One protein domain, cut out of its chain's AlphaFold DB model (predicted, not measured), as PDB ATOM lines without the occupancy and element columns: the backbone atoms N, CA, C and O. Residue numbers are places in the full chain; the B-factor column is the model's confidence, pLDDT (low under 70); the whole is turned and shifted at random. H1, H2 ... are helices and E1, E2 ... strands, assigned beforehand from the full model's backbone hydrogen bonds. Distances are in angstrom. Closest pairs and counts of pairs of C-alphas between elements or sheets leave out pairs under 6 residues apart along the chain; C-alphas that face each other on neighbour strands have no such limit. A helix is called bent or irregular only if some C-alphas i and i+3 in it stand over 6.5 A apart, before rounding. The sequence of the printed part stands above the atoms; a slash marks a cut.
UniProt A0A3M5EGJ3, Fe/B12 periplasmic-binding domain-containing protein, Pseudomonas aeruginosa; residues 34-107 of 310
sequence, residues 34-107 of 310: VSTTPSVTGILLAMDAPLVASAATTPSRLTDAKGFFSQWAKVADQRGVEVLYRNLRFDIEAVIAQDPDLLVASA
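AT A GLANCE: This is residues 34 to 107 of the 310 residues of the protein "Fe/B12 periplasmic-binding domain-containing protein" of Pseudomonas aeruginosa (UniProt A0A3M5EGJ3). Little regular structure: a compact, rounded body, mostly loops, with strand E1 near its middle, H1 beside E1, H2 towards one end, H3 and E2 towards the other. The 74 printed residues, 28 in named elements, hold three helices and two strands, class mixed, in the order H1, E1, H2, H3, E2. The radius of gyration of the C-alphas is 11.0 A, the spans 31 by 26 by 24 A.

HOW THE PARTS SIT: H1, residues 38 to 46, and E1, residues 51 to 54, have closest C-alphas Pro 38 and Ser 54, 6.4 A apart. H2, residues 73 to 78, is close to H1 but not clearly touching, closest C-alphas Leu 45 and Ala 76, 7.3 A. E2, residues 102 to 104, and E1 are near each other; each pairs with no named strand, but residues 53 to 54 pair parallel with 82 to 83. H3, residues 92 to 97, is apart from E1. Every O i to N i+4 pair is within hydrogen-bond range in H2 and H3, 3 of 5 in H1.

IN THESE COORDINATES: H1, 13.3 A long, begins at C-alpha 38, (-34.457, -6.925, 32.106), and is irregular, only just: C-alphas 39 and 42 are 6.9 A apart. E2 ends at C-alpha 104, (-29.578, -13.157, 26.109).

THE WHOLE: The printed part has no cut. Links E1 to H2 and H2 to H3 are long. Residue 107 is under pLDDT 70.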
ATOM      1  N   VAL A  34     -33.328 -17.608  27.939       94.44
ATOM      2  CA  VAL A  34     -33.182 -16.956  29.245       94.44
ATOM      3  C   VAL A  34     -32.584 -15.573  29.047       94.44
ATOM      4  O   VAL A  34     -31.555 -15.418  28.393       94.44
ATOM      5  N   SER A  35     -33.218 -14.553  29.622       91.75
ATOM      6  CA  SER A  35     -32.707 -13.182  29.598       91.75
ATOM      7  C   SER A  35     -32.050 -12.830  30.926       91.75
ATOM      8  O   SER A  35     -32.688 -12.807  31.974       91.75
ATOM      9  N   THR A  36     -30.771 -12.483  30.886       89.81
ATOM     10  CA  THR A  36     -30.043 -11.907  32.030       89.81
ATOM     11  C   THR A  36     -30.201 -10.384  32.113       89.81
ATOM     12  O   THR A  36     -29.735  -9.759  33.065       89.81
ATOM     13  N   THR A  37     -30.895  -9.785  31.137       86.00
ATOM     14  CA  THR A  37     -31.059  -8.340  30.952       86.00
ATOM     15  C   THR A  37     -32.542  -7.942  30.947       86.00
ATOM     16  O   THR A  37     -33.224  -8.056  29.923       86.00
ATOM     17  N   PRO A  38     -33.076  -7.405  32.062       86.56
ATOM     18  CA  PRO A  38     -34.457  -6.925  32.106       86.56
ATOM     19  C   PRO A  38     -34.728  -5.808  31.080       86.56
ATOM     20  O   PRO A  38     -35.872  -5.615  30.666       86.56
ATOM     21  N   SER A  39     -33.684  -5.081  30.658       82.81
ATOM     22  CA  SER A  39     -33.773  -3.969  29.704       82.81
ATOM     23  C   SER A  39     -34.146  -4.418  28.286       82.81
ATOM     24  O   SER A  39     -34.829  -3.684  27.576       82.81
ATOM     25  N   VAL A  40     -33.740  -5.624  27.871       84.69
ATOM     26  CA  VAL A  40     -34.037  -6.179  26.532       84.69
ATOM     27  C   VAL A  40     -35.219  -7.158  26.571       84.69
ATOM     28  O   VAL A  40     -35.861  -7.401  25.549       84.69
ATOM     29  N   THR A  41     -35.586  -7.661  27.755       88.50
ATOM     30  CA  THR A  41     -36.701  -8.604  27.954       88.50
ATOM     31  C   THR A  41     -38.019  -8.138  27.331       88.50
ATOM     32  O   THR A  41     -38.702  -8.931  26.684       88.50
ATOM     33  N   GLY A  42     -38.368  -6.854  27.447       86.44
ATOM     34  CA  GLY A  42     -39.587  -6.320  26.830       86.44
ATOM     35  C   GLY A  42     -39.609  -6.459  25.302       86.44
ATOM     36  O   GLY A  42     -40.652  -6.771  24.729       86.44
ATOM     37  N   ILE A  43     -38.456  -6.293  24.646       86.69
ATOM     38  CA  ILE A  43     -38.310  -6.444  23.191       86.69
ATOM     39  C   ILE A  43     -38.455  -7.918  22.802       86.69
ATOM     40  O   ILE A  43     -39.189  -8.231  21.870       86.69
ATOM     41  N   LEU A  44     -37.829  -8.832  23.551       89.56
ATOM     42  CA  LEU A  44     -37.966 -10.277  23.327       89.56
ATOM     43  C   LEU A  44     -39.429 -10.726  23.428       89.56
ATOM     44  O   LEU A  44     -39.913 -11.479  22.584       89.56
ATOM     45  N   LEU A  45     -40.154 -10.216  24.425       90.19
ATOM     46  CA  LEU A  45     -41.582 -10.487  24.580       90.19
ATOM     47  C   LEU A  45     -42.402  -9.914  23.417       90.19
ATOM     48  O   LEU A  45     -43.295 -10.596  22.911       90.19
ATOM     49  N   ALA A  46     -42.079  -8.707  22.953       87.19
ATOM     50  CA  ALA A  46     -42.728  -8.103  21.789       87.19
ATOM     51  C   ALA A  46     -42.450  -8.868  20.479       87.19
ATOM     52  O   ALA A  46     -43.288  -8.860  19.585       87.19
ATOM     53  N   MET A  47     -41.308  -9.554  20.378       89.50
ATOM     54  CA  MET A  47     -40.920 -10.382  19.227       89.50
ATOM     55  C   MET A  47     -41.445 -11.826  19.286       89.50
ATOM     56  O   MET A  47     -41.011 -12.661  18.494       89.50
ATOM     57  N   ASP A  48     -42.326 -12.149  20.238       87.88
ATOM     58  CA  ASP A  48     -42.807 -13.522  20.462       87.88
ATOM     59  C   ASP A  48     -41.672 -14.546  20.655       87.88
ATOM     60  O   ASP A  48     -41.786 -15.721  20.302       87.88
ATOM     61  N   ALA A  49     -40.555 -14.100  21.238       89.94
ATOM     62  CA  ALA A  49     -39.449 -14.979  21.578       89.94
ATOM     63  C   ALA A  49     -39.885 -15.963  22.685       89.94
ATOM     64  O   ALA A  49     -40.585 -15.544  23.620       89.94
ATOM     65  N   PRO A  50     -39.485 -17.249  22.626       92.81
ATOM     66  CA  PRO A  50     -39.838 -18.248  23.635       92.81
ATOM     67  C   PRO A  50     -38.984 -18.073  24.903       92.81
ATOM     68  O   PRO A  50     -38.067 -18.839  25.200       92.81
ATOM     69  N   LEU A  51     -39.263 -16.986  25.620       94.88
ATOM     70  CA  LEU A  51     -38.583 -16.579  26.842       94.88
ATOM     71  C   LEU A  51     -39.149 -17.348  28.042       94.88
ATOM     72  O   LEU A  51     -40.322 -17.189  28.367       94.88
ATOM     73  N   VAL A  52     -38.308 -18.140  28.709       96.00
ATOM     74  CA  VAL A  52     -38.704 -18.950  29.874       96.00
ATOM     75  C   VAL A  52     -38.449 -18.229  31.196       96.00
ATOM     76  O   VAL A  52     -39.260 -18.312  32.112       96.00
ATOM     77  N   ALA A  53     -37.361 -17.460  31.284       95.94
ATOM     78  CA  ALA A  53     -37.020 -16.709  32.485       95.94
ATOM     79  C   ALA A  53     -36.306 -15.396  32.154       95.94
ATOM     80  O   ALA A  53     -35.590 -15.282  31.155       95.94
ATOM     81  N   SER A  54     -36.481 -14.403  33.024       94.94
ATOM     82  CA  SER A  54     -35.784 -13.121  32.954       94.94
ATOM     83  C   SER A  54     -35.225 -12.732  34.314       94.94
ATOM     84  O   SER A  54     -35.874 -12.910  35.346       94.94
ATOM     85  N   ALA A  55     -34.049 -12.113  34.318       91.62
ATOM     86  CA  ALA A  55     -33.569 -11.349  35.456       91.62
ATOM     87  C   ALA A  55     -34.595 -10.274  35.849       91.62
ATOM     88  O   ALA A  55     -35.350  -9.771  35.007       91.62
ATOM     89  N   ALA A  56     -34.586  -9.904  37.126       89.75
ATOM     90  CA  ALA A  56     -35.409  -8.842  37.680       89.75
ATOM     91  C   ALA A  56     -34.546  -7.792  38.390       89.75
ATOM     92  O   ALA A  56     -33.547  -8.107  39.047       89.75
ATOM     93  N   THR A  57     -34.951  -6.530  38.269       87.19
ATOM     94  CA  THR A  57     -34.341  -5.413  39.001       87.19
ATOM     95  C   THR A  57     -34.990  -5.257  40.385       87.19
ATOM     96  O   THR A  57     -35.791  -6.086  40.815       87.19
ATOM     97  N   THR A  58     -34.609  -4.228  41.131       85.25
ATOM     98  CA  THR A  58     -35.203  -3.914  42.430       85.25
ATOM     99  C   THR A  58     -36.601  -3.310  42.259       85.25
ATOM    100  O   THR A  58     -36.761  -2.397  41.446       85.25
ATOM    101  N   PRO A  59     -37.610  -3.772  43.030       87.06
ATOM    102  CA  PRO A  59     -38.944  -3.180  43.026       87.06
ATOM    103  C   PRO A  59     -38.913  -1.660  43.236       87.06
ATOM    104  O   PRO A  59     -38.282  -1.154  44.164       87.06
ATOM    105  N   SER A  60     -39.598  -0.928  42.364       84.31
ATOM    106  CA  SER A  60     -39.598   0.532  42.291       84.31
ATOM    107  C   SER A  60     -40.909   1.037  41.679       84.31
ATOM    108  O   SER A  60     -41.778   0.256  41.313       84.31
ATOM    109  N   ARG A  61     -41.054   2.356  41.501       85.12
ATOM    110  CA  ARG A  61     -42.224   2.938  40.811       85.12
ATOM    111  C   ARG A  61     -42.343   2.534  39.337       85.12
ATOM    112  O   ARG A  61     -43.407   2.705  38.757       85.12
ATOM    113  N   LEU A  62     -41.256   2.061  38.730       82.50
ATOM    114  CA  LEU A  62     -41.195   1.668  37.319       82.50
ATOM    115  C   LEU A  62     -41.346   0.153  37.123       82.50
ATOM    116  O   LEU A  62     -41.320  -0.323  35.986       82.50
ATOM    117  N   THR A  63     -41.455  -0.610  38.212       89.56
ATOM    118  CA  THR A  63     -41.443  -2.073  38.186       89.56
ATOM    119  C   THR A  63     -42.528  -2.645  39.091       89.56
ATOM    120  O   THR A  63     -43.046  -1.972  39.977       89.56
ATOM    121  N   ASP A  64     -42.874  -3.907  38.888       92.31
ATOM    122  CA  ASP A  64     -43.787  -4.634  39.763       92.31
ATOM    123  C   ASP A  64     -43.085  -5.169  41.033       92.31
ATOM    124  O   ASP A  64     -41.914  -4.885  41.310       92.31
ATOM    125  N   ALA A  65     -43.814  -5.977  41.810       91.06
ATOM    126  CA  ALA A  65     -43.300  -6.624  43.018       91.06
ATOM    127  C   ALA A  65     -42.251  -7.718  42.740       91.06
ATOM    128  O   ALA A  65     -41.482  -8.074  43.637       91.06
ATOM    129  N   LYS A  66     -42.215  -8.266  41.519       90.69
ATOM    130  CA  LYS A  66     -41.207  -9.240  41.086       90.69
ATOM    131  C   LYS A  66     -39.910  -8.553  40.655       90.69
ATOM    132  O   LYS A  66     -38.868  -9.200  40.685       90.69
ATOM    133  N   GLY A  67     -39.967  -7.260  40.324       88.38
ATOM    134  CA  GLY A  67     -38.853  -6.480  39.790       88.38
ATOM    135  C   GLY A  67     -38.819  -6.439  38.258       88.38
ATOM    136  O   GLY A  67     -37.785  -6.112  37.676       88.38
ATOM    137  N   PHE A  68     -39.922  -6.784  37.594       94.38
ATOM    138  CA  PHE A  68     -40.114  -6.638  36.153       94.38
ATOM    139  C   PHE A  68     -40.644  -5.245  35.826       94.38
ATOM    140  O   PHE A  68     -41.447  -4.692  36.576       94.38
ATOM    141  N   PHE A  69     -40.219  -4.652  34.706       90.62
ATOM    142  CA  PHE A  69     -40.698  -3.318  34.336       90.62
ATOM    143  C   PHE A  69     -42.197  -3.344  34.042       90.62
ATOM    144  O   PHE A  69     -42.682  -4.189  33.286       90.62
ATOM    145  N   SER A  70     -42.932  -2.372  34.585       91.31
ATOM    146  CA  SER A  70     -44.399  -2.316  34.495       91.31
ATOM    147  C   SER A  70     -44.917  -2.304  33.051       91.31
ATOM    148  O   SER A  70     -46.049  -2.707  32.801       91.31
ATOM    149  N   GLN A  71     -44.077  -1.884  32.100       90.75
ATOM    150  CA  GLN A  71     -44.356  -1.845  30.662       90.75
ATOM    151  C   GLN A  71     -44.627  -3.231  30.058       90.75
ATOM    152  O   GLN A  71     -45.415  -3.341  29.124       90.75
ATOM    153  N   TRP A  72     -43.986  -4.283  30.575       93.69
ATOM    154  CA  TRP A  72     -44.087  -5.641  30.029       93.69
ATOM    155  C   TRP A  72     -44.370  -6.718  31.084       93.69
ATOM    156  O   TRP A  72     -44.670  -7.850  30.711       93.69
ATOM    157  N   ALA A  73     -44.354  -6.385  32.379       93.81
ATOM    158  CA  ALA A  73     -44.589  -7.324  33.482       93.81
ATOM    159  C   ALA A  73     -45.869  -8.163  33.307       93.81
ATOM    160  O   ALA A  73     -45.842  -9.381  33.449       93.81
ATOM    161  N   LYS A  74     -46.978  -7.537  32.887       94.81
ATOM    162  CA  LYS A  74     -48.244  -8.250  32.641       94.81
ATOM    163  C   LYS A  74     -48.129  -9.293  31.521       94.81
ATOM    164  O   LYS A  74     -48.723 -10.361  31.620       94.81
ATOM    165  N   VAL A  75     -47.382  -8.986  30.460       93.38
ATOM    166  CA  VAL A  75     -47.147  -9.912  29.339       93.38
ATOM    167  C   VAL A  75     -46.238 -11.056  29.784       93.38
ATOM    168  O   VAL A  75     -46.502 -12.207  29.451       93.38
ATOM    169  N   ALA A  76     -45.207 -10.754  30.578       94.44
ATOM    170  CA  ALA A  76     -44.333 -11.759  31.177       94.44
ATOM    171  C   ALA A  76     -45.124 -12.750  32.049       94.44
ATOM    172  O   ALA A  76     -44.981 -13.956  31.874       94.44
ATOM    173  N   ASP A  77     -46.023 -12.256  32.904       94.81
ATOM    174  CA  ASP A  77     -46.892 -13.100  33.732       94.81
ATOM    175  C   ASP A  77     -47.818 -13.988  32.893       94.81
ATOM    176  O   ASP A  77     -47.960 -15.177  33.171       94.81
ATOM    177  N   GLN A  78     -48.422 -13.433  31.840       94.88
ATOM    178  CA  GLN A  78     -49.291 -14.186  30.927       94.88
ATOM    179  C   GLN A  78     -48.547 -15.298  30.185       94.88
ATOM    180  O   GLN A  78     -49.135 -16.337  29.894       94.88
ATOM    181  N   ARG A  79     -47.266 -15.080  29.877       92.44
ATOM    182  CA  ARG A  79     -46.407 -16.060  29.204       92.44
ATOM    183  C   ARG A  79     -45.661 -16.984  30.165       92.44
ATOM    184  O   ARG A  79     -44.880 -17.807  29.704       92.44
ATOM    185  N   GLY A  80     -45.905 -16.867  31.471       93.94
ATOM    186  CA  GLY A  80     -45.264 -17.709  32.478       93.94
ATOM    187  C   GLY A  80     -43.758 -17.476  32.607       93.94
ATOM    188  O   GLY A  80     -43.044 -18.398  32.978       93.94
ATOM    189  N   VAL A  81     -43.269 -16.270  32.298       95.69
ATOM    190  CA  VAL A  81     -41.846 -15.938  32.440       95.69
ATOM    191  C   VAL A  81     -41.474 -15.934  33.917       95.69
ATOM    192  O   VAL A  81     -42.007 -15.154  34.713       95.69
ATOM    193  N   GLU A  82     -40.521 -16.782  34.277       95.75
ATOM    194  CA  GLU A  82     -40.035 -16.892  35.645       95.75
ATOM    195  C   GLU A  82     -39.014 -15.802  35.985       95.75
ATOM    196  O   GLU A  82     -38.307 -15.257  35.129       95.75
ATOM    197  N   VAL A  83     -38.919 -15.485  37.277       95.75
ATOM    198  CA  VAL A  83     -37.856 -14.618  37.790       95.75
ATOM    199  C   VAL A  83     -36.595 -15.457  37.934       95.75
ATOM    200  O   VAL A  83     -36.516 -16.298  38.822       95.75
ATOM    201  N   LEU A  84     -35.608 -15.185  37.087       93.38
ATOM    202  CA  LEU A  84     -34.328 -15.889  37.069       93.38
ATOM    203  C   LEU A  84     -33.505 -15.608  38.338       93.38
ATOM    204  O   LEU A  84     -33.130 -16.515  39.068       93.38
ATOM    205  N   TYR A  85     -33.260 -14.329  38.622       90.38
ATOM    206  CA  TYR A  85     -32.649 -13.829  39.854       90.38
ATOM    207  C   TYR A  85     -33.085 -12.378  40.088       90.38
ATOM    208  O   TYR A  85     -33.553 -11.695  39.172       90.38
ATOM    209  N   ARG A  86     -32.955 -11.894  41.328       88.38
ATOM    210  CA  ARG A  86     -33.473 -10.584  41.761       88.38
ATOM    211  C   ARG A  86     -32.374  -9.550  41.963       88.38
ATOM    212  O   ARG A  86     -31.231  -9.892  42.260       88.38
ATOM    213  N   ASN A  87     -32.757  -8.273  41.901       81.94
ATOM    214  CA  ASN A  87     -31.882  -7.126  42.168       81.94
ATOM    215  C   ASN A  87     -30.597  -7.137  41.329       81.94
ATOM    216  O   ASN A  87     -29.552  -6.709  41.812       81.94
ATOM    217  N   LEU A  88     -30.659  -7.690  40.112       80.75
ATOM    218  CA  LEU A  88     -29.511  -7.827  39.207       80.75
ATOM    219  C   LEU A  88     -28.305  -8.573  39.811       80.75
ATOM    220  O   LEU A  88     -27.185  -8.465  39.313       80.75
ATOM    221  N   ARG A  89     -28.521  -9.355  40.874       79.62
ATOM    222  CA  ARG A  89     -27.491 -10.221  41.447       79.62
ATOM    223  C   ARG A  89     -27.399 -11.479  40.606       79.62
ATOM    224  O   ARG A  89     -28.211 -12.381  40.773       79.62
ATOM    225  N   PHE A  90     -26.435 -11.490  39.693       82.25
ATOM    226  CA  PHE A  90     -26.207 -12.614  38.800       82.25
ATOM    227  C   PHE A  90     -25.996 -13.918  39.580       82.25
ATOM    228  O   PHE A  90     -25.179 -13.969  40.500       82.25
ATOM    229  N   ASP A  91     -26.727 -14.954  39.175       83.06
ATOM    230  CA  ASP A  91     -26.664 -16.299  39.737       83.06
ATOM    231  C   ASP A  91     -26.543 -17.305  38.588       83.06
ATOM    232  O   ASP A  91     -27.475 -17.491  37.801       83.06
ATOM    233  N   ILE A  92     -25.361 -17.911  38.468       82.31
ATOM    234  CA  ILE A  92     -25.071 -18.869  37.402       82.31
ATOM    235  C   ILE A  92     -25.843 -20.177  37.588       82.31
ATOM    236  O   ILE A  92     -26.241 -20.788  36.601       82.31
ATOM    237  N   GLU A  93     -26.112 -20.587  38.826       85.81
ATOM    238  CA  GLU A  93     -26.821 -21.834  39.110       85.81
ATOM    239  C   GLU A  93     -28.289 -21.708  38.705       85.81
ATOM    240  O   GLU A  93     -28.847 -22.619  38.098       85.81
ATOM    241  N   ALA A  94     -28.896 -20.540  38.940       89.44
ATOM    242  CA  ALA A  94     -30.246 -20.242  38.466       89.44
ATOM    243  C   ALA A  94     -30.341 -20.255  36.930       89.44
ATOM    244  O   ALA A  94     -31.346 -20.695  36.377       89.44
ATOM    245  N   VAL A  95     -29.292 -19.802  36.234       88.31
ATOM    246  CA  VAL A  95     -29.199 -19.883  34.769       88.31
ATOM    247  C   VAL A  95     -29.106 -21.332  34.304       88.31
ATOM    248  O   VAL A  95     -29.864 -21.731  33.426       88.31
ATOM    249  N   ILE A  96     -28.203 -22.118  34.892       87.88
ATOM    250  CA  ILE A  96     -27.996 -23.525  34.523       87.88
ATOM    251  C   ILE A  96     -29.263 -24.344  34.794       87.88
ATOM    252  O   ILE A  96     -29.657 -25.153  33.960       87.88
ATOM    253  N   ALA A  97     -29.943 -24.100  35.916       90.62
ATOM    254  CA  ALA A  97     -31.172 -24.797  36.291       90.62
ATOM    255  C   ALA A  97     -32.324 -24.595  35.291       90.62
ATOM    256  O   ALA A  97     -33.221 -25.431  35.219       90.62
ATOM    257  N   GLN A  98     -32.306 -23.504  34.522       91.25
ATOM    258  CA  GLN A  98     -33.313 -23.226  33.497       91.25
ATOM    259  C   GLN A  98     -33.056 -23.963  32.176       91.25
ATOM    260  O   GLN A  98     -33.937 -23.943  31.313       91.25
ATOM    261  N   ASP A  99     -31.894 -24.608  32.022       91.25
ATOM    262  CA  ASP A  99     -31.474 -25.336  30.817       91.25
ATOM    263  C   ASP A  99     -31.766 -24.547  29.516       91.25
ATOM    264  O   ASP A  99     -32.644 -24.928  28.732       91.25
ATOM    265  N   PRO A 100     -31.155 -23.354  29.337       92.06
ATOM    266  CA  PRO A 100     -31.416 -22.510  28.179       92.06
ATOM    267  C   PRO A 100     -30.625 -22.942  26.945       92.06
ATOM    268  O   PRO A 100     -29.419 -23.172  27.014       92.06
ATOM    269  N   ASP A 101     -31.276 -22.882  25.785       91.12
ATOM    270  CA  ASP A 101     -30.610 -23.043  24.485       91.12
ATOM    271  C   ASP A 101     -29.979 -21.726  24.004       91.12
ATOM    272  O   ASP A 101     -29.078 -21.717  23.168       91.12
ATOM    273  N   LEU A 102     -30.472 -20.590  24.514       88.75
ATOM    274  CA  LEU A 102     -29.934 -19.263  24.233       88.75
ATOM    275  C   LEU A 102     -30.018 -18.373  25.473       88.75
ATOM    276  O   LEU A 102     -31.096 -18.126  26.020       88.75
ATOM    277  N   LEU A 103     -28.869 -17.823  25.862       89.06
ATOM    278  CA  LEU A 103     -28.776 -16.804  26.896       89.06
ATOM    279  C   LEU A 103     -28.650 -15.424  26.255       89.06
ATOM    280  O   LEU A 103     -27.682 -15.134  25.556       89.06
ATOM    281  N   VAL A 104     -29.624 -14.558  26.522       86.62
ATOM    282  CA  VAL A 104     -29.578 -13.157  26.109       86.62
ATOM    283  C   VAL A 104     -28.969 -12.336  27.235       86.62
ATOM    284  O   VAL A 104     -29.431 -12.357  28.378       86.62
ATOM    285  N   ALA A 105     -27.926 -11.596  26.893       82.75
ATOM    286  CA  ALA A 105     -27.249 -10.648  27.757       82.75
ATOM    287  C   ALA A 105     -27.196  -9.292  27.061       82.75
ATOM    288  O   ALA A 105     -27.077  -9.219  25.838       82.75
ATOM    289  N   SER A 106     -27.273  -8.211  27.835       71.62
ATOM    290  CA  SER A 106     -26.996  -6.891  27.281       71.62
ATOM    291  C   SER A 106     -25.486  -6.686  27.211       71.62
ATOM    292  O   SER A 106     -24.765  -7.075  28.126       71.62
ATOM    293  N   ALA A 107     -25.006  -6.055  26.142       62.03
ATOM    294  CA  ALA A 107     -23.612  -5.626  26.033       62.03
ATOM    295  C   ALA A 107     -23.336  -4.345  26.838       62.03
ATOM    296  O   ALA A 107     -22.189  -4.013  27.105       62.03
TER     297      ALA A 107